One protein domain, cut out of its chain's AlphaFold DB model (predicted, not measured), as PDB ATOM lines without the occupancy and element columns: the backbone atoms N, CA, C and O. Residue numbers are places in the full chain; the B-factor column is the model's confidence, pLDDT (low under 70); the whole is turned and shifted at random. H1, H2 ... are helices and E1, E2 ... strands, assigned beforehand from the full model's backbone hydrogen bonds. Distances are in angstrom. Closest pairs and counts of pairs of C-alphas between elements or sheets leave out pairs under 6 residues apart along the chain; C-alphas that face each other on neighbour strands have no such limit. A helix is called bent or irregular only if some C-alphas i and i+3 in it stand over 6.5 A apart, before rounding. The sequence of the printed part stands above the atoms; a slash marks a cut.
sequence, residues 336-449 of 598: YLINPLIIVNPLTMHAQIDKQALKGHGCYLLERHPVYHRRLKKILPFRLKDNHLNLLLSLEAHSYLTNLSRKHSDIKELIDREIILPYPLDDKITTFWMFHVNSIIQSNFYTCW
ATOM      1  N   TYR A 336      44.308 -30.074 -53.412       82.06
ATOM      2  CA  TYR A 336      44.305 -29.397 -52.118       82.06
ATOM      3  C   TYR A 336      43.467 -28.131 -52.208       82.06
ATOM      4  O   TYR A 336      43.732 -27.271 -53.042       82.06
ATOM      5  N   LEU A 337      42.480 -28.022 -51.326       84.12
ATOM      6  CA  LEU A 337      41.720 -26.800 -51.119       84.12
ATOM      7  C   LEU A 337      42.384 -25.985 -50.015       84.12
ATOM      8  O   LEU A 337      42.765 -26.542 -48.983       84.12
ATOM      9  N   ILE A 338      42.507 -24.678 -50.222       84.38
ATOM     10  CA  ILE A 338      43.036 -23.750 -49.220       84.38
ATOM     11  C   ILE A 338      41.895 -23.323 -48.293       84.38
ATOM     12  O   ILE A 338      40.787 -23.044 -48.749       84.38
ATOM     13  N   ASN A 339      42.157 -23.299 -46.989       89.31
ATOM     14  CA  ASN A 339      41.162 -22.939 -45.985       89.31
ATOM     15  C   ASN A 339      40.829 -21.442 -46.025       89.31
ATOM     16  O   ASN A 339      41.687 -20.650 -45.634       89.31
ATOM     17  N   PRO A 340      39.588 -21.048 -46.380       86.62
ATOM     18  CA  PRO A 340      39.201 -19.644 -46.544       86.62
ATOM     19  C   PRO A 340      39.262 -18.818 -45.256       86.62
ATOM     20  O   PRO A 340      39.178 -17.598 -45.320       86.62
ATOM     21  N   LEU A 341      39.365 -19.453 -44.085       90.00
ATOM     22  CA  LEU A 341      39.384 -18.775 -42.784       90.00
ATOM     23  C   LEU A 341      40.801 -18.478 -42.280       90.00
ATOM     24  O   LEU A 341      40.973 -18.053 -41.134       90.00
ATOM     25  N   ILE A 342      41.823 -18.738 -43.095       89.56
ATOM     26  CA  ILE A 342      43.223 -18.513 -42.745       89.56
ATOM     27  C   ILE A 342      43.801 -17.483 -43.704       89.56
ATOM     28  O   ILE A 342      43.800 -17.696 -44.908       89.56
ATOM     29  N   ILE A 343      44.352 -16.399 -43.163       85.25
ATOM     30  CA  ILE A 343      45.151 -15.433 -43.918       85.25
ATOM     31  C   ILE A 343      46.621 -15.823 -43.839       85.25
ATOM     32  O   ILE A 343      47.159 -16.075 -42.756       85.25
ATOM     33  N   VAL A 344      47.270 -15.846 -44.999       81.19
ATOM     34  CA  VAL A 344      48.716 -16.000 -45.136       81.19
ATOM     35  C   VAL A 344      49.303 -14.653 -45.517       81.19
ATOM     36  O   VAL A 344      48.975 -14.104 -46.563       81.19
ATOM     37  N   ASN A 345      50.187 -14.127 -44.673       75.06
ATOM     38  CA  ASN A 345      50.984 -12.958 -45.003       75.06
ATOM     39  C   ASN A 345      52.322 -13.433 -45.604       75.06
ATOM     40  O   ASN A 345      53.168 -13.944 -44.859       75.06
ATOM     41  N   PRO A 346      52.531 -13.276 -46.924       67.06
ATOM     42  CA  PRO A 346      53.735 -13.762 -47.601       67.06
ATOM     43  C   PRO A 346      55.002 -12.983 -47.219       67.06
ATOM     44  O   PRO A 346      56.102 -13.482 -47.412       67.06
ATOM     45  N   LEU A 347      54.869 -11.787 -46.644       64.62
ATOM     46  CA  LEU A 347      55.994 -10.919 -46.270       64.62
ATOM     47  C   LEU A 347      56.552 -11.288 -44.907       64.62
ATOM     48  O   LEU A 347      57.757 -11.310 -44.680       64.62
ATOM     49  N   THR A 348      55.643 -11.562 -43.975       68.56
ATOM     50  CA  THR A 348      56.007 -11.962 -42.619       68.56
ATOM     51  C   THR A 348      56.145 -13.472 -42.497       68.56
ATOM     52  O   THR A 348      56.647 -13.940 -41.477       68.56
ATOM     53  N   MET A 349      55.716 -14.240 -43.506       73.31
ATOM     54  CA  MET A 349      55.658 -15.701 -43.484       73.31
ATOM     55  C   MET A 349      54.795 -16.230 -42.332       73.31
ATOM     56  O   MET A 349      55.118 -17.248 -41.729       73.31
ATOM     57  N   HIS A 350      53.703 -15.541 -41.993       84.69
ATOM     58  CA  HIS A 350      52.783 -15.969 -40.937       84.69
ATOM     59  C   HIS A 350      51.411 -16.324 -41.504       84.69
ATOM     60  O   HIS A 350      50.832 -15.573 -42.286       84.69
ATOM     61  N   ALA A 351      50.884 -17.461 -41.057       90.50
ATOM     62  CA  ALA A 351      49.499 -17.862 -41.230       90.50
ATOM     63  C   ALA A 351      48.735 -17.635 -39.919       90.50
ATOM     64  O   ALA A 351      49.216 -18.004 -38.843       90.50
ATOM     65  N   GLN A 352      47.544 -17.050 -39.991       91.62
ATOM     66  CA  GLN A 352      46.690 -16.795 -38.827       91.62
ATOM     67  C   GLN A 352      45.210 -16.848 -39.205       91.62
ATOM     68  O   GLN A 352      44.864 -16.828 -40.380       91.62
ATOM     69  N   ILE A 353      44.333 -16.915 -38.203       91.31
ATOM     70  CA  ILE A 353      42.885 -16.869 -38.430       91.31
ATOM     71  C   ILE A 353      42.516 -15.501 -39.004       91.31
ATOM     72  O   ILE A 353      42.814 -14.473 -38.390       91.31
ATOM     73  N   ASP A 354      41.826 -15.502 -40.138       86.88
ATOM     74  CA  ASP A 354      41.278 -14.294 -40.732       86.88
ATOM     75  C   ASP A 354      39.845 -14.060 -40.255       86.88
ATOM     76  O   ASP A 354      38.883 -14.699 -40.681       86.88
ATOM     77  N   LYS A 355      39.701 -13.095 -39.350       81.44
ATOM     78  CA  LYS A 355      38.401 -12.655 -38.840       81.44
ATOM     79  C   LYS A 355      37.559 -11.940 -39.901       81.44
ATOM     80  O   LYS A 355      36.335 -11.936 -39.795       81.44
ATOM     81  N   GLN A 356      38.208 -11.341 -40.898       79.50
ATOM     82  CA  GLN A 356      37.576 -10.608 -41.994       79.50
ATOM     83  C   GLN A 356      37.390 -11.466 -43.251       79.50
ATOM     84  O   GLN A 356      36.845 -10.974 -44.245       79.50
ATOM     85  N   ALA A 357      37.763 -12.751 -43.190       80.00
ATOM     86  CA  ALA A 357      37.566 -13.706 -44.270       80.00
ATOM     87  C   ALA A 357      36.138 -13.651 -44.813       80.00
ATOM     88  O   ALA A 357      35.173 -13.402 -44.079       80.00
ATOM     89  N   LEU A 358      36.003 -13.918 -46.113       76.69
ATOM     90  CA  LEU A 358      34.703 -14.020 -46.778       76.69
ATOM     91  C   LEU A 358      33.846 -12.746 -46.580       76.69
ATOM     92  O   LEU A 358      32.641 -12.819 -46.334       76.69
ATOM     93  N   LYS A 359      34.481 -11.564 -46.662       75.62
ATOM     94  CA  LYS A 359      33.871 -10.232 -46.455       75.62
ATOM     95  C   LYS A 359      33.226 -10.062 -45.072       75.62
ATOM     96  O   LYS A 359      32.075  -9.649 -44.963       75.62
ATOM     97  N   GLY A 360      33.962 -10.414 -44.020       76.88
ATOM     98  CA  GLY A 360      33.512 -10.269 -42.632       76.88
ATOM     99  C   GLY A 360      32.637 -11.415 -42.114       76.88
ATOM    100  O   GLY A 360      32.255 -11.404 -40.945       76.88
ATOM    101  N   HIS A 361      32.354 -12.433 -42.935       82.00
ATOM    102  CA  HIS A 361      31.611 -13.621 -42.495       82.00
ATOM    103  C   HIS A 361      32.490 -14.638 -41.755       82.00
ATOM    104  O   HIS A 361      31.955 -15.539 -41.113       82.00
ATOM    105  N   GLY A 362      33.821 -14.502 -41.800       83.75
ATOM    106  CA  GLY A 362      34.756 -15.408 -41.131       83.75
ATOM    107  C   GLY A 362      34.489 -15.547 -39.630       83.75
ATOM    108  O   GLY A 362      34.345 -16.662 -39.134       83.75
ATOM    109  N   CYS A 363      34.337 -14.426 -38.913       85.00
ATOM    110  CA  CYS A 363      33.940 -14.443 -37.497       85.00
ATOM    111  C   CYS A 363      32.602 -15.151 -37.272       85.00
ATOM    112  O   CYS A 363      32.517 -16.023 -36.412       85.00
ATOM    113  N   TYR A 364      31.584 -14.809 -38.064       85.56
ATOM    114  CA  TYR A 364      30.249 -15.394 -37.947       85.56
ATOM    115  C   TYR A 364      30.272 -16.921 -38.116       85.56
ATOM    116  O   TYR A 364      29.675 -17.646 -37.321       85.56
ATOM    117  N   LEU A 365      31.009 -17.430 -39.111       86.50
ATOM    118  CA  LEU A 365      31.197 -18.868 -39.300       86.50
ATOM    119  C   LEU A 365      31.901 -19.495 -38.085       86.50
ATOM    120  O   LEU A 365      31.414 -20.466 -37.520       86.50
ATOM    121  N   LEU A 366      33.007 -18.916 -37.616       87.62
ATOM    122  CA  LEU A 366      33.753 -19.450 -36.469       87.62
ATOM    123  C   LEU A 366      32.969 -19.417 -35.145       87.62
ATOM    124  O   LEU A 366      33.236 -20.225 -34.257       87.62
ATOM    125  N   GLU A 367      32.023 -18.493 -34.984       84.88
ATOM    126  CA  GLU A 367      31.118 -18.446 -33.829       84.88
ATOM    127  C   GLU A 367      30.095 -19.586 -33.854       84.88
ATOM    128  O   GLU A 367      29.801 -20.164 -32.807       84.88
ATOM    129  N   ARG A 368      29.602 -19.960 -35.042       81.12
ATOM    130  CA  ARG A 368      28.674 -21.091 -35.226       81.12
ATOM    131  C   ARG A 368      29.363 -22.455 -35.248       81.12
ATOM    132  O   ARG A 368      28.701 -23.467 -35.041       81.12
ATOM    133  N   HIS A 369      30.680 -22.470 -35.434       86.56
ATOM    134  CA  HIS A 369      31.529 -23.661 -35.462       86.56
ATOM    135  C   HIS A 369      32.588 -23.598 -34.337       86.56
ATOM    136  O   HIS A 369      33.798 -23.520 -34.588       86.56
ATOM    137  N   PRO A 370      32.160 -23.574 -33.053       84.81
ATOM    138  CA  PRO A 370      33.037 -23.274 -31.921       84.81
ATOM    139  C   PRO A 370      34.136 -24.320 -31.723       84.81
ATOM    140  O   PRO A 370      35.217 -24.000 -31.223       84.81
ATOM    141  N   VAL A 371      33.890 -25.569 -32.115       86.62
ATOM    142  CA  VAL A 371      34.865 -26.658 -31.997       86.62
ATOM    143  C   VAL A 371      35.975 -26.479 -33.024       86.62
ATOM    144  O   VAL A 371      37.158 -26.494 -32.661       86.62
ATOM    145  N   TYR A 372      35.616 -26.217 -34.283       88.81
ATOM    146  CA  TYR A 372      36.595 -25.877 -35.306       88.81
ATOM    147  C   TYR A 372      37.387 -24.613 -34.950       88.81
ATOM    148  O   TYR A 372      38.616 -24.591 -35.047       88.81
ATOM    149  N   HIS A 373      36.727 -23.586 -34.414       91.06
ATOM    150  CA  HIS A 373      37.399 -22.371 -33.957       91.06
ATOM    151  C   HIS A 373      38.408 -22.634 -32.826       91.06
ATOM    152  O   HIS A 373      39.542 -22.144 -32.887       91.06
ATOM    153  N   ARG A 374      38.057 -23.442 -31.812       89.75
ATOM    154  CA  ARG A 374      39.005 -23.861 -30.757       89.75
ATOM    155  C   ARG A 374      40.221 -24.571 -31.346       89.75
ATOM    156  O   ARG A 374      41.346 -24.321 -30.911       89.75
ATOM    157  N   ARG A 375      40.012 -25.426 -32.350       89.44
ATOM    158  CA  ARG A 375      41.100 -26.108 -33.058       89.44
ATOM    159  C   ARG A 375      42.022 -25.122 -33.766       89.44
ATOM    160  O   ARG A 375      43.229 -25.189 -33.536       89.44
ATOM    161  N   LEU A 376      41.481 -24.210 -34.575       92.62
ATOM    162  CA  LEU A 376      42.292 -23.221 -35.293       92.62
ATOM    163  C   LEU A 376      43.125 -22.373 -34.321       92.62
ATOM    164  O   LEU A 376      44.321 -22.204 -34.533       92.62
ATOM    165  N   LYS A 377      42.541 -21.937 -33.195       94.06
ATOM    166  CA  LYS A 377      43.256 -21.193 -32.138       94.06
ATOM    167  C   LYS A 377      44.413 -21.963 -31.503       94.06
ATOM    168  O   LYS A 377      45.348 -21.351 -31.003       94.06
ATOM    169  N   LYS A 378      44.347 -23.296 -31.475       92.25
ATOM    170  CA  LYS A 378      45.409 -24.141 -30.913       92.25
ATOM    171  C   LYS A 378      46.588 -24.305 -31.874       92.25
ATOM    172  O   LYS A 378      47.711 -24.523 -31.426       92.25
ATOM    173  N   ILE A 379      46.330 -24.265 -33.179       92.38
ATOM    174  CA  ILE A 379      47.329 -24.580 -34.209       92.38
ATOM    175  C   ILE A 379      47.859 -23.340 -34.940       92.38
ATOM    176  O   ILE A 379      48.877 -23.472 -35.622       92.38
ATOM    177  N   LEU A 380      47.221 -22.175 -34.760       93.44
ATOM    178  CA  LEU A 380      47.589 -20.867 -35.311       93.44
ATOM    179  C   LEU A 380      47.800 -19.822 -34.190       93.44
ATOM    180  O   LEU A 380      47.154 -19.928 -33.146       93.44
ATOM    181  N   PRO A 381      48.642 -18.786 -34.395       94.56
ATOM    182  CA  PRO A 381      49.390 -18.484 -35.617       94.56
ATOM    183  C   PRO A 381      50.509 -19.495 -35.893       94.56
ATOM    184  O   PRO A 381      50.991 -20.185 -34.997       94.56
ATOM    185  N   PHE A 382      50.917 -19.589 -37.154       93.88
ATOM    186  CA  PHE A 382      51.949 -20.513 -37.610       93.88
ATOM    187  C   PHE A 382      52.940 -19.798 -38.529       93.88
ATOM    188  O   PHE A 382      52.532 -19.110 -39.463       93.88
ATOM    189  N   ARG A 383      54.242 -19.969 -38.276       90.00
ATOM    190  CA  ARG A 383      55.299 -19.424 -39.136       90.00
ATOM    191  C   ARG A 383      55.615 -20.406 -40.263       90.00
ATOM    192  O   ARG A 383      56.041 -21.532 -40.019       90.00
ATOM    193  N   LEU A 384      55.405 -19.961 -41.493       81.50
ATOM    194  CA  LEU A 384      55.670 -20.687 -42.725       81.50
ATOM    195  C   LEU A 384      57.179 -20.779 -42.998       81.50
ATOM    196  O   LEU A 384      57.960 -19.914 -42.605       81.50
ATOM    197  N   LYS A 385      57.567 -21.837 -43.712       80.56
ATOM    198  CA  LYS A 385      58.878 -21.989 -44.355       80.56
ATOM    199  C   LYS A 385      58.743 -21.561 -45.816       80.56
ATOM    200  O   LYS A 385      57.641 -21.617 -46.358       80.56
ATOM    201  N   ASP A 386      59.844 -21.250 -46.488       68.12
ATOM    202  CA  ASP A 386      59.821 -20.824 -47.898       68.12
ATOM    203  C   ASP A 386      59.142 -21.859 -48.810       68.12
ATOM    204  O   ASP A 386      58.299 -21.526 -49.641       68.12
ATOM    205  N   ASN A 387      59.400 -23.151 -48.575       69.56
ATOM    206  CA  ASN A 387      58.722 -24.232 -49.294       69.56
ATOM    207  C   ASN A 387      57.199 -24.243 -49.089       69.56
ATOM    208  O   ASN A 387      56.479 -24.642 -50.000       69.56
ATOM    209  N   HIS A 388      56.705 -23.830 -47.916       80.50
ATOM    210  CA  HIS A 388      55.266 -23.741 -47.666       80.50
ATOM    211  C   HIS A 388      54.639 -22.650 -48.526       80.50
ATOM    212  O   HIS A 388      53.618 -22.899 -49.156       80.50
ATOM    213  N   LEU A 389      55.257 -21.467 -48.587       75.50
ATOM    214  CA  LEU A 389      54.755 -20.375 -49.418       75.50
ATOM    215  C   LEU A 389      54.782 -20.756 -50.903       75.50
ATOM    216  O   LEU A 389      53.776 -20.600 -51.585       75.50
ATOM    217  N   ASN A 390      55.882 -21.347 -51.377       69.62
ATOM    218  CA  ASN A 390      55.993 -21.825 -52.758       69.62
ATOM    219  C   ASN A 390      54.911 -22.856 -53.103       69.62
ATOM    220  O   ASN A 390      54.326 -22.815 -54.184       69.62
ATOM    221  N   LEU A 391      54.624 -23.774 -52.176       74.19
ATOM    222  CA  LEU A 391      53.548 -24.744 -52.329       74.19
ATOM    223  C   LEU A 391      52.184 -24.055 -52.406       74.19
ATOM    224  O   LEU A 391      51.424 -24.336 -53.325       74.19
ATOM    225  N   LEU A 392      51.884 -23.138 -51.487       76.44
ATOM    226  CA  LEU A 392      50.609 -22.423 -51.461       76.44
ATOM    227  C   LEU A 392      50.394 -21.581 -52.732       76.44
ATOM    228  O   LEU A 392      49.324 -21.656 -53.328       76.44
ATOM    229  N   LEU A 393      51.426 -20.883 -53.217       71.25
ATOM    230  CA  LEU A 393      51.393 -20.168 -54.501       71.25
ATOM    231  C   LEU A 393      51.158 -21.122 -55.683       71.25
ATOM    232  O   LEU A 393      50.392 -20.817 -56.594       71.25
ATOM    233  N   SER A 394      51.772 -22.308 -55.654       68.88
ATOM    234  CA  SER A 394      51.575 -23.335 -56.690       68.88
ATOM    235  C   SER A 394      50.140 -23.878 -56.706       68.88
ATOM    236  O   SER A 394      49.615 -24.179 -57.782       68.88
ATOM    237  N   LEU A 395      49.511 -23.995 -55.529       71.75
ATOM    238  CA  LEU A 395      48.113 -24.405 -55.378       71.75
ATOM    239  C   LEU A 395      47.157 -23.346 -55.933       71.75
ATOM    240  O   LEU A 395      46.257 -23.690 -56.695       71.75
ATOM    241  N   GLU A 396      47.376 -22.068 -55.616       66.75
ATOM    242  CA  GLU A 396      46.561 -20.978 -56.168       66.75
ATOM    243  C   GLU A 396      46.739 -20.819 -57.685       66.75
ATOM    244  O   GLU A 396      45.794 -20.503 -58.405       66.75
ATOM    245  N   ALA A 397      47.935 -21.094 -58.212       57.38
ATOM    246  CA  ALA A 397      48.217 -21.077 -59.646       57.38
ATOM    247  C   ALA A 397      47.609 -22.265 -60.424       57.38
ATOM    248  O   ALA A 397      47.890 -22.411 -61.614       57.38
ATOM    249  N   HIS A 398      46.816 -23.130 -59.775       55.34
ATOM    250  CA  HIS A 398      46.209 -24.333 -60.369       55.34
ATOM    251  C   HIS A 398      47.241 -25.277 -61.022       55.34
ATOM    252  O   HIS A 398      46.940 -26.009 -61.966       55.34
ATOM    253  N   SER A 399      48.492 -25.259 -60.549       42.06
ATOM    254  CA  SER A 399      49.553 -26.077 -61.137       42.06
ATOM    255  C   SER A 399      49.434 -27.540 -60.685       42.06
ATOM    256  O   SER A 399      49.252 -27.838 -59.505       42.06
ATOM    257  N   TYR A 400      49.498 -28.462 -61.654       45.72
ATOM    258  CA  TYR A 400      49.285 -29.902 -61.475       45.72
ATOM    259  C   TYR A 400      50.060 -30.487 -60.283       45.72
ATOM    260  O   TYR A 400      51.291 -30.496 -60.244       45.72
ATOM    261  N   LEU A 401      49.322 -31.066 -59.336       46.34
ATOM    262  CA  LEU A 401      49.862 -31.680 -58.119       46.34
ATOM    263  C   LEU A 401      50.386 -33.107 -58.301       46.34
ATOM    264  O   LEU A 401      50.899 -33.684 -57.340       46.34
ATOM    265  N   THR A 402      50.338 -33.665 -59.513       42.38
ATOM    266  CA  THR A 402      50.851 -35.018 -59.796       42.38
ATOM    267  C   THR A 402      52.331 -35.183 -59.415       42.38
ATOM    268  O   THR A 402      52.768 -36.301 -59.157       42.38
ATOM    269  N   ASN A 403      53.082 -34.082 -59.255       39.22
ATOM    270  CA  ASN A 403      54.490 -34.088 -58.838       39.22
ATOM    271  C   ASN A 403      54.777 -33.676 -57.377       39.22
ATOM    272  O   ASN A 403      55.904 -33.864 -56.912       39.22
ATOM    273  N   LEU A 404      53.810 -33.138 -56.626       47.25
ATOM    274  CA  LEU A 404      54.044 -32.658 -55.250       47.25
ATOM    275  C   LEU A 404      53.864 -33.745 -54.182       47.25
ATOM    276  O   LEU A 404      54.334 -33.582 -53.055       47.25
ATOM    277  N   SER A 405      53.306 -34.899 -54.563       44.41
ATOM    278  CA  SER A 405      53.234 -36.107 -53.728       44.41
ATOM    279  C   SER A 405      54.591 -36.532 -53.145       44.41
ATOM    280  O   SER A 405      54.622 -37.193 -52.118       44.41
ATOM    281  N   ARG A 406      55.722 -36.108 -53.732       43.38
ATOM    282  CA  ARG A 406      57.077 -36.483 -53.286       43.38
ATOM    283  C   ARG A 406      57.669 -35.615 -52.164       43.38
ATOM    284  O   ARG A 406      58.686 -36.006 -51.598       43.38
ATOM    285  N   LYS A 407      57.053 -34.485 -51.780       52.31
ATOM    286  CA  LYS A 407      57.494 -33.651 -50.634       52.31
ATOM    287  C   LYS A 407      56.557 -33.822 -49.431       52.31
ATOM    288  O   LYS A 407      55.866 -32.900 -49.010       52.31
ATOM    289  N   HIS A 408      56.527 -35.037 -48.881       60.81
ATOM    290  CA  HIS A 408      55.564 -35.443 -47.850       60.81
ATOM    291  C   HIS A 408      55.618 -34.643 -46.533       60.81
ATOM    292  O   HIS A 408      54.606 -34.596 -45.838       60.81
ATOM    293  N   SER A 409      56.749 -34.040 -46.146       67.81
ATOM    294  CA  SER A 409      56.860 -33.348 -44.848       67.81
ATOM    295  C   SER A 409      56.133 -32.003 -44.820       67.81
ATOM    296  O   SER A 409      55.395 -31.733 -43.877       67.81
ATOM    297  N   ASP A 410      56.316 -31.193 -45.862       75.94
ATOM    298  CA  ASP A 410      55.856 -29.800 -45.911       75.94
ATOM    299  C   ASP A 410      54.335 -29.731 -46.135       75.94
ATOM    300  O   ASP A 410      53.623 -29.011 -45.440       75.94
ATOM    301  N   ILE A 411      53.808 -30.574 -47.033       79.38
ATOM    302  CA  ILE A 411      52.357 -30.730 -47.243       79.38
ATOM    303  C   ILE A 411      51.675 -31.185 -45.955       79.38
ATOM    304  O   ILE A 411      50.636 -30.652 -45.571       79.38
ATOM    305  N   LYS A 412      52.263 -32.175 -45.277       80.00
ATOM    306  CA  LYS A 412      51.700 -32.702 -44.038       80.00
ATOM    307  C   LYS A 412      51.621 -31.620 -42.966       80.00
ATOM    308  O   LYS A 412      50.608 -31.544 -42.283       80.00
ATOM    309  N   GLU A 413      52.649 -30.784 -42.832       86.06
ATOM    310  CA  GLU A 413      52.630 -29.689 -41.864       86.06
ATOM    311  C   GLU A 413      51.505 -28.690 -42.173       86.06
ATOM    312  O   GLU A 413      50.777 -28.307 -41.263       86.06
ATOM    313  N   LEU A 414      51.272 -28.347 -43.444       87.44
ATOM    314  CA  LEU A 414      50.147 -27.484 -43.828       87.44
ATOM    315  C   LEU A 414      48.771 -28.112 -43.558       87.44
ATOM    316  O   LEU A 414      47.868 -27.406 -43.107       87.44
ATOM    317  N   ILE A 415      48.612 -29.422 -43.778       86.00
ATOM    318  CA  ILE A 415      47.380 -30.160 -43.439       86.00
ATOM    319  C   ILE A 415      47.171 -30.196 -41.922       86.00
ATOM    320  O   ILE A 415      46.079 -29.908 -41.438       86.00
ATOM    321  N   ASP A 416      48.217 -30.515 -41.154       84.81
ATOM    322  CA  ASP A 416      48.167 -30.573 -39.688       84.81
ATOM    323  C   ASP A 416      47.817 -29.196 -39.079       84.81
ATOM    324  O   ASP A 416      47.260 -29.122 -37.979       84.81
ATOM    325  N   ARG A 417      48.113 -28.110 -39.807       90.12
ATOM    326  CA  ARG A 417      47.764 -26.720 -39.475       90.12
ATOM    327  C   ARG A 417      46.426 -26.251 -40.053       90.12
ATOM    328  O   ARG A 417      46.082 -25.091 -39.856       90.12
ATOM    329  N   GLU A 418      45.677 -27.129 -40.721       89.44
ATOM    330  CA  GLU A 418      44.393 -26.832 -41.379       89.44
ATOM    331  C   GLU A 418      44.489 -25.727 -42.445       89.44
ATOM    332  O   GLU A 418      43.479 -25.129 -42.800       89.44
ATOM    333  N   ILE A 419      45.691 -25.440 -42.958       89.62
ATOM    334  CA  ILE A 419      45.912 -24.426 -44.002       89.62
ATOM    335  C   ILE A 419      45.395 -24.945 -45.344       89.62
ATOM    336  O   ILE A 419      44.811 -24.192 -46.121       89.62
ATOM    337  N   ILE A 420      45.574 -26.243 -45.589       87.06
ATOM    338  CA  ILE A 420      45.062 -26.934 -46.770       87.06
ATOM    339  C   ILE A 420      44.385 -28.245 -46.371       87.06
ATOM    340  O   ILE A 420      44.799 -28.890 -45.407       87.06
ATOM    341  N   LEU A 421      43.395 -28.680 -47.148       85.00
ATOM    342  CA  LEU A 421      42.783 -30.004 -47.023       85.00
ATOM    343  C   LEU A 421      42.758 -30.728 -48.371       85.00
ATOM    344  O   LEU A 421      42.415 -30.113 -49.382       85.00
ATOM    345  N   PRO A 422      43.104 -32.026 -48.412       84.12
ATOM    346  CA  PRO A 422      43.046 -32.793 -49.641       84.12
ATOM    347  C   PRO A 422      41.651 -33.366 -49.907       84.12
ATOM    348  O   PRO A 422      41.051 -33.982 -49.026       84.12
ATOM    349  N   TYR A 423      41.200 -33.261 -51.155       84.69
ATOM    350  CA  TYR A 423      39.971 -33.873 -51.646       84.69
ATOM    351  C   TYR A 423      40.165 -34.454 -53.055       84.69
ATOM    352  O   TYR A 423      40.820 -33.823 -53.885       84.69
ATOM    353  N   PRO A 424      39.609 -35.639 -53.367       85.75
ATOM    354  CA  PRO A 424      39.599 -36.189 -54.721       85.75
ATOM    355  C   PRO A 424      38.552 -35.462 -55.578       85.75
ATOM    356  O   PRO A 424      37.442 -35.952 -55.748       85.75
ATOM    357  N   LEU A 425      38.896 -34.267 -56.057       84.75
ATOM    358  CA  LEU A 425      38.036 -33.411 -56.879       84.75
ATOM    359  C   LEU A 425      38.635 -33.231 -58.271       84.75
ATOM    360  O   LEU A 425      39.859 -33.151 -58.412       84.75
ATOM    361  N   ASP A 426      37.771 -33.079 -59.272       82.56
ATOM    362  CA  ASP A 426      38.185 -32.668 -60.611       82.56
ATOM    363  C   ASP A 426      38.600 -31.185 -60.656       82.56
ATOM    364  O   ASP A 426      38.209 -30.355 -59.822       82.56
ATOM    365  N   ASP A 427      39.411 -30.835 -61.659       77.06
ATOM    366  CA  ASP A 427      39.993 -29.493 -61.803       77.06
ATOM    367  C   ASP A 427      38.908 -28.422 -61.928       77.06
ATOM    368  O   ASP A 427      38.986 -27.373 -61.294       77.06
ATOM    369  N   LYS A 428      37.852 -28.708 -62.694       80.12
ATOM    370  CA  LYS A 428      36.782 -27.748 -62.970       80.12
ATOM    371  C   LYS A 428      36.028 -27.336 -61.702       80.12
ATOM    372  O   LYS A 428      35.759 -26.151 -61.501       80.12
ATOM    373  N   ILE A 429      35.755 -28.290 -60.813       83.56
ATOM    374  CA  ILE A 429      35.108 -28.017 -59.524       83.56
ATOM    375  C   ILE A 429      36.080 -27.401 -58.523       83.56
ATOM    376  O   ILE A 429      35.688 -26.512 -57.771       83.56
ATOM    377  N   THR A 430      37.356 -27.783 -58.561       80.81
ATOM    378  CA  THR A 430      38.395 -27.121 -57.761       80.81
ATOM    379  C   THR A 430      38.482 -25.628 -58.098       80.81
ATOM    380  O   THR A 430      38.471 -24.801 -57.189       80.81
ATOM    381  N   THR A 431      38.468 -25.265 -59.384       78.56
ATOM    382  CA  THR A 431      38.440 -23.866 -59.844       78.56
ATOM    383  C   THR A 431      37.198 -23.125 -59.347       78.56
ATOM    384  O   THR A 431      37.299 -22.001 -58.851       78.56
ATOM    385  N   PHE A 432      36.022 -23.756 -59.427       80.94
ATOM    386  CA  PHE A 432      34.791 -23.182 -58.881       80.94
ATOM    387  C   PHE A 432      34.882 -22.957 -57.359       80.94
ATOM    388  O   PHE A 432      34.422 -21.930 -56.861       80.94
ATOM    389  N   TRP A 433      35.539 -23.852 -56.615       80.94
ATOM    390  CA  TRP A 433      35.781 -23.670 -55.181       80.94
ATOM    391  C   TRP A 433      36.748 -22.527 -54.882       80.94
ATOM    392  O   TRP A 433      36.453 -21.672 -54.045       80.94
ATOM    393  N   MET A 434      37.878 -22.478 -55.587       74.12
ATOM    394  CA  MET A 434      38.889 -21.431 -55.415       74.12
ATOM    395  C   MET A 434      38.324 -20.034 -55.679       74.12
ATOM    396  O   MET A 434      38.686 -19.083 -54.988       74.12
ATOM    397  N   PHE A 435      37.366 -19.918 -56.602       74.69
ATOM    398  CA  PHE A 435      36.604 -18.688 -56.804       74.69
ATOM    399  C   PHE A 435      35.897 -18.204 -55.525       74.69
ATOM    400  O   PHE A 435      35.970 -17.022 -55.189       74.69
ATOM    401  N   HIS A 436      35.239 -19.100 -54.787       74.75
ATOM    402  CA  HIS A 436      34.502 -18.745 -53.568       74.75
ATOM    403  C   HIS A 436      35.404 -18.481 -52.355       74.75
ATOM    404  O   HIS A 436      34.979 -17.803 -51.419       74.75
ATOM    405  N   VAL A 437      36.636 -18.988 -52.372       70.31
ATOM    406  CA  VAL A 437      37.610 -18.828 -51.285       70.31
ATOM    407  C   VAL A 437      38.285 -17.447 -51.303       70.31
ATOM    408  O   VAL A 437      38.756 -17.024 -50.254       70.31
ATOM    409  N   ASN A 438      38.233 -16.709 -52.428       60.53
ATOM    410  CA  ASN A 438      38.943 -15.440 -52.664       60.53
ATOM    411  C   ASN A 438      40.447 -15.596 -52.390       60.53
ATOM    412  O   ASN A 438      40.867 -15.456 -51.248       60.53
ATOM    413  N   SER A 439      41.225 -15.946 -53.426       56.53
ATOM    414  CA  SER A 439      42.667 -16.274 -53.374       56.53
ATOM    415  C   SER A 439      43.402 -15.603 -52.207       56.53
ATOM    416  O   SER A 439      43.713 -14.407 -52.240       56.53
ATOM    417  N   ILE A 440      43.649 -16.402 -51.173       53.78
ATOM    418  CA  ILE A 440      44.163 -15.986 -49.872       53.78
ATOM    419  C   ILE A 440      45.538 -15.334 -49.996       53.78
ATOM    420  O   ILE A 440      45.923 -14.584 -49.109       53.78
ATOM    421  N   ILE A 441      46.306 -15.578 -51.052       53.06
ATOM    422  CA  ILE A 441      47.648 -15.010 -51.192       53.06
ATOM    423  C   ILE A 441      47.635 -13.811 -52.141       53.06
ATOM    424  O   ILE A 441      48.237 -12.796 -51.801       53.06
ATOM    425  N   GLN A 442      46.916 -13.851 -53.271       50.44
ATOM    426  CA  GLN A 442      46.872 -12.705 -54.200       50.44
ATOM    427  C   GLN A 442      46.190 -11.467 -53.602       50.44
ATOM    428  O   GLN A 442      46.758 -10.374 -53.646       50.44
ATOM    429  N   SER A 443      44.996 -11.619 -53.010       50.78
ATOM    430  CA  SER A 443      44.271 -10.470 -52.450       50.78
ATOM    431  C   SER A 443      44.994  -9.917 -51.228       50.78
ATOM    432  O   SER A 443      45.110  -8.704 -51.060       50.78
ATOM    433  N   ASN A 444      45.550 -10.811 -50.404       54.34
ATOM    434  CA  ASN A 444      46.271 -10.411 -49.206       54.34
ATOM    435  C   ASN A 444      47.646  -9.858 -49.519       54.34
ATOM    436  O   ASN A 444      48.104  -9.035 -48.744       54.34
ATOM    437  N   PHE A 445      48.302 -10.219 -50.622       54.97
ATOM    438  CA  PHE A 445      49.549  -9.560 -50.976       54.97
ATOM    439  C   PHE A 445      49.320  -8.110 -51.355       54.97
ATOM    440  O   PHE A 445      50.034  -7.274 -50.832       54.97
ATOM    441  N   TYR A 446      48.345  -7.784 -52.211       53.28
ATOM    442  CA  TYR A 446      48.097  -6.382 -52.556       53.28
ATOM    443  C   TYR A 446      47.737  -5.570 -51.306       53.28
ATOM    444  O   TYR A 446      48.307  -4.511 -51.069       53.28
ATOM    445  N   THR A 447      46.866  -6.095 -50.441       56.38
ATOM    446  CA  THR A 447      46.540  -5.434 -49.170       56.38
ATOM    447  C   THR A 447      47.748  -5.351 -48.234       56.38
ATOM    448  O   THR A 447      48.043  -4.273 -47.736       56.38
ATOM    449  N   CYS A 448      48.507  -6.434 -48.045       57.09
ATOM    450  CA  CYS A 448      49.719  -6.440 -47.221       57.09
ATOM    451  C   CYS A 448      50.813  -5.541 -47.803       57.09
ATOM    452  O   CYS A 448      51.571  -4.971 -47.034       57.09
ATOM    453  N   TRP A 449      50.904  -5.419 -49.128       59.19
ATOM    454  CA  TRP A 449      51.792  -4.513 -49.849       59.19
ATOM    455  C   TRP A 449      51.409  -3.085 -49.522       59.19
ATOM    456  O   TRP A 449      52.226  -2.363 -48.975       59.19
TER     457      TRP A 449
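Overview. This is residues 336 to 449 of the 598 residues of an uncharacterized protein of Legionellales bacterium RIFCSPHIGHO2_12_FULL_35_11 (UniProt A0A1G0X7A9). Two small antiparallel pairs of strands, E1 with E4 and the hairpin E2 with E3, lie in the inner part of a loosely knit set of seven short helices. H1 and H2 make a corner at one end of the longest axis, H3, H5 and H4 lie toward the other end, H6 packs on E1, and H7 packs on E2. The printed part has 114 residues with seven named helices and four named strands, in the order E1 E2 E3 H1 H2 H3 H4 H5 E4 H6 H7, and its class is mostly helix. The whole is compact, with a radius of gyration of the C-alphas of 13.6 A, and rounded, spanning 37 by 31 by 29 A.

Along the chain. E1, residues 336 to 338, begins with C-alpha 336 at (44.305, -29.397, -52.118). E2 is residues 342 to 345, 9.8 A long, and E3 is residues 350 to 353, 10.3 A. H1, residues 357 to 368, measures 14.7 A and is irregular, with C-alphas 359 and 362 7.5 A apart. H2, residues 370 to 379, measures 14.5 A, and H3, residues 386 to 396, measures 15.6 A from C-alpha 386 at (59.821, -20.824, -47.898). H4, residues 401 to 406, is only just irregular: C-alphas 402 and 405 are 6.6 A apart. H5 is residues 408 to 416, 12.0 A, and E4 is residues 420 to 423, 9.9 A. H6, residues 427 to 437, measures 15.2 A, and H7, residues 442 to 449, ends with C-alpha 449 at (51.792, -4.513, -49.849).

Arrangement. E1 and E4 are antiparallel neighbours, with N 337 and O 421 2.9 A apart. H6 has its closest C-alpha pair with E1 at Thr 430 and Leu 337, 7.4 A. H3 and H5 touch, closest at the C-alphas of His 388 and Asp 410, 6.3 A; at 72 degrees they are only just about perpendicular. H4 and H5 meet only through their link. The hairpin E2 and E3 is antiparallel, with N 343 and O 352 2.9 A apart. The closest C-alphas of E2 and H7 are those of Asn 345 and Asn 444, 6.8 A, and of E3 and H2 those of Ile 353 and Leu 376, 7.1 A. H1, with residues 366 to 367 alone, and H2 only just touch, only at the corner, with 3 pairs of C-alphas within 8 A, closest at Leu 366 and His 373, 5.3 A. In H2, H3, H5 and H7 every O i to N i+4 pair is within hydrogen-bond range; H1 has 5 of 8, H6 6 of 7, and H4 0 of 2, with 1 of 3 O i to N i+3 pairs.

Size, cuts and confidence. The two C-alphas farthest apart are those of Glu 367 and Asn 403, 37.6 A. The printed part has no cut and no long link. The mean pLDDT of the printed part is 75.7; 33 residues are under 70, among them residues 396 to 409 and 438 to 449.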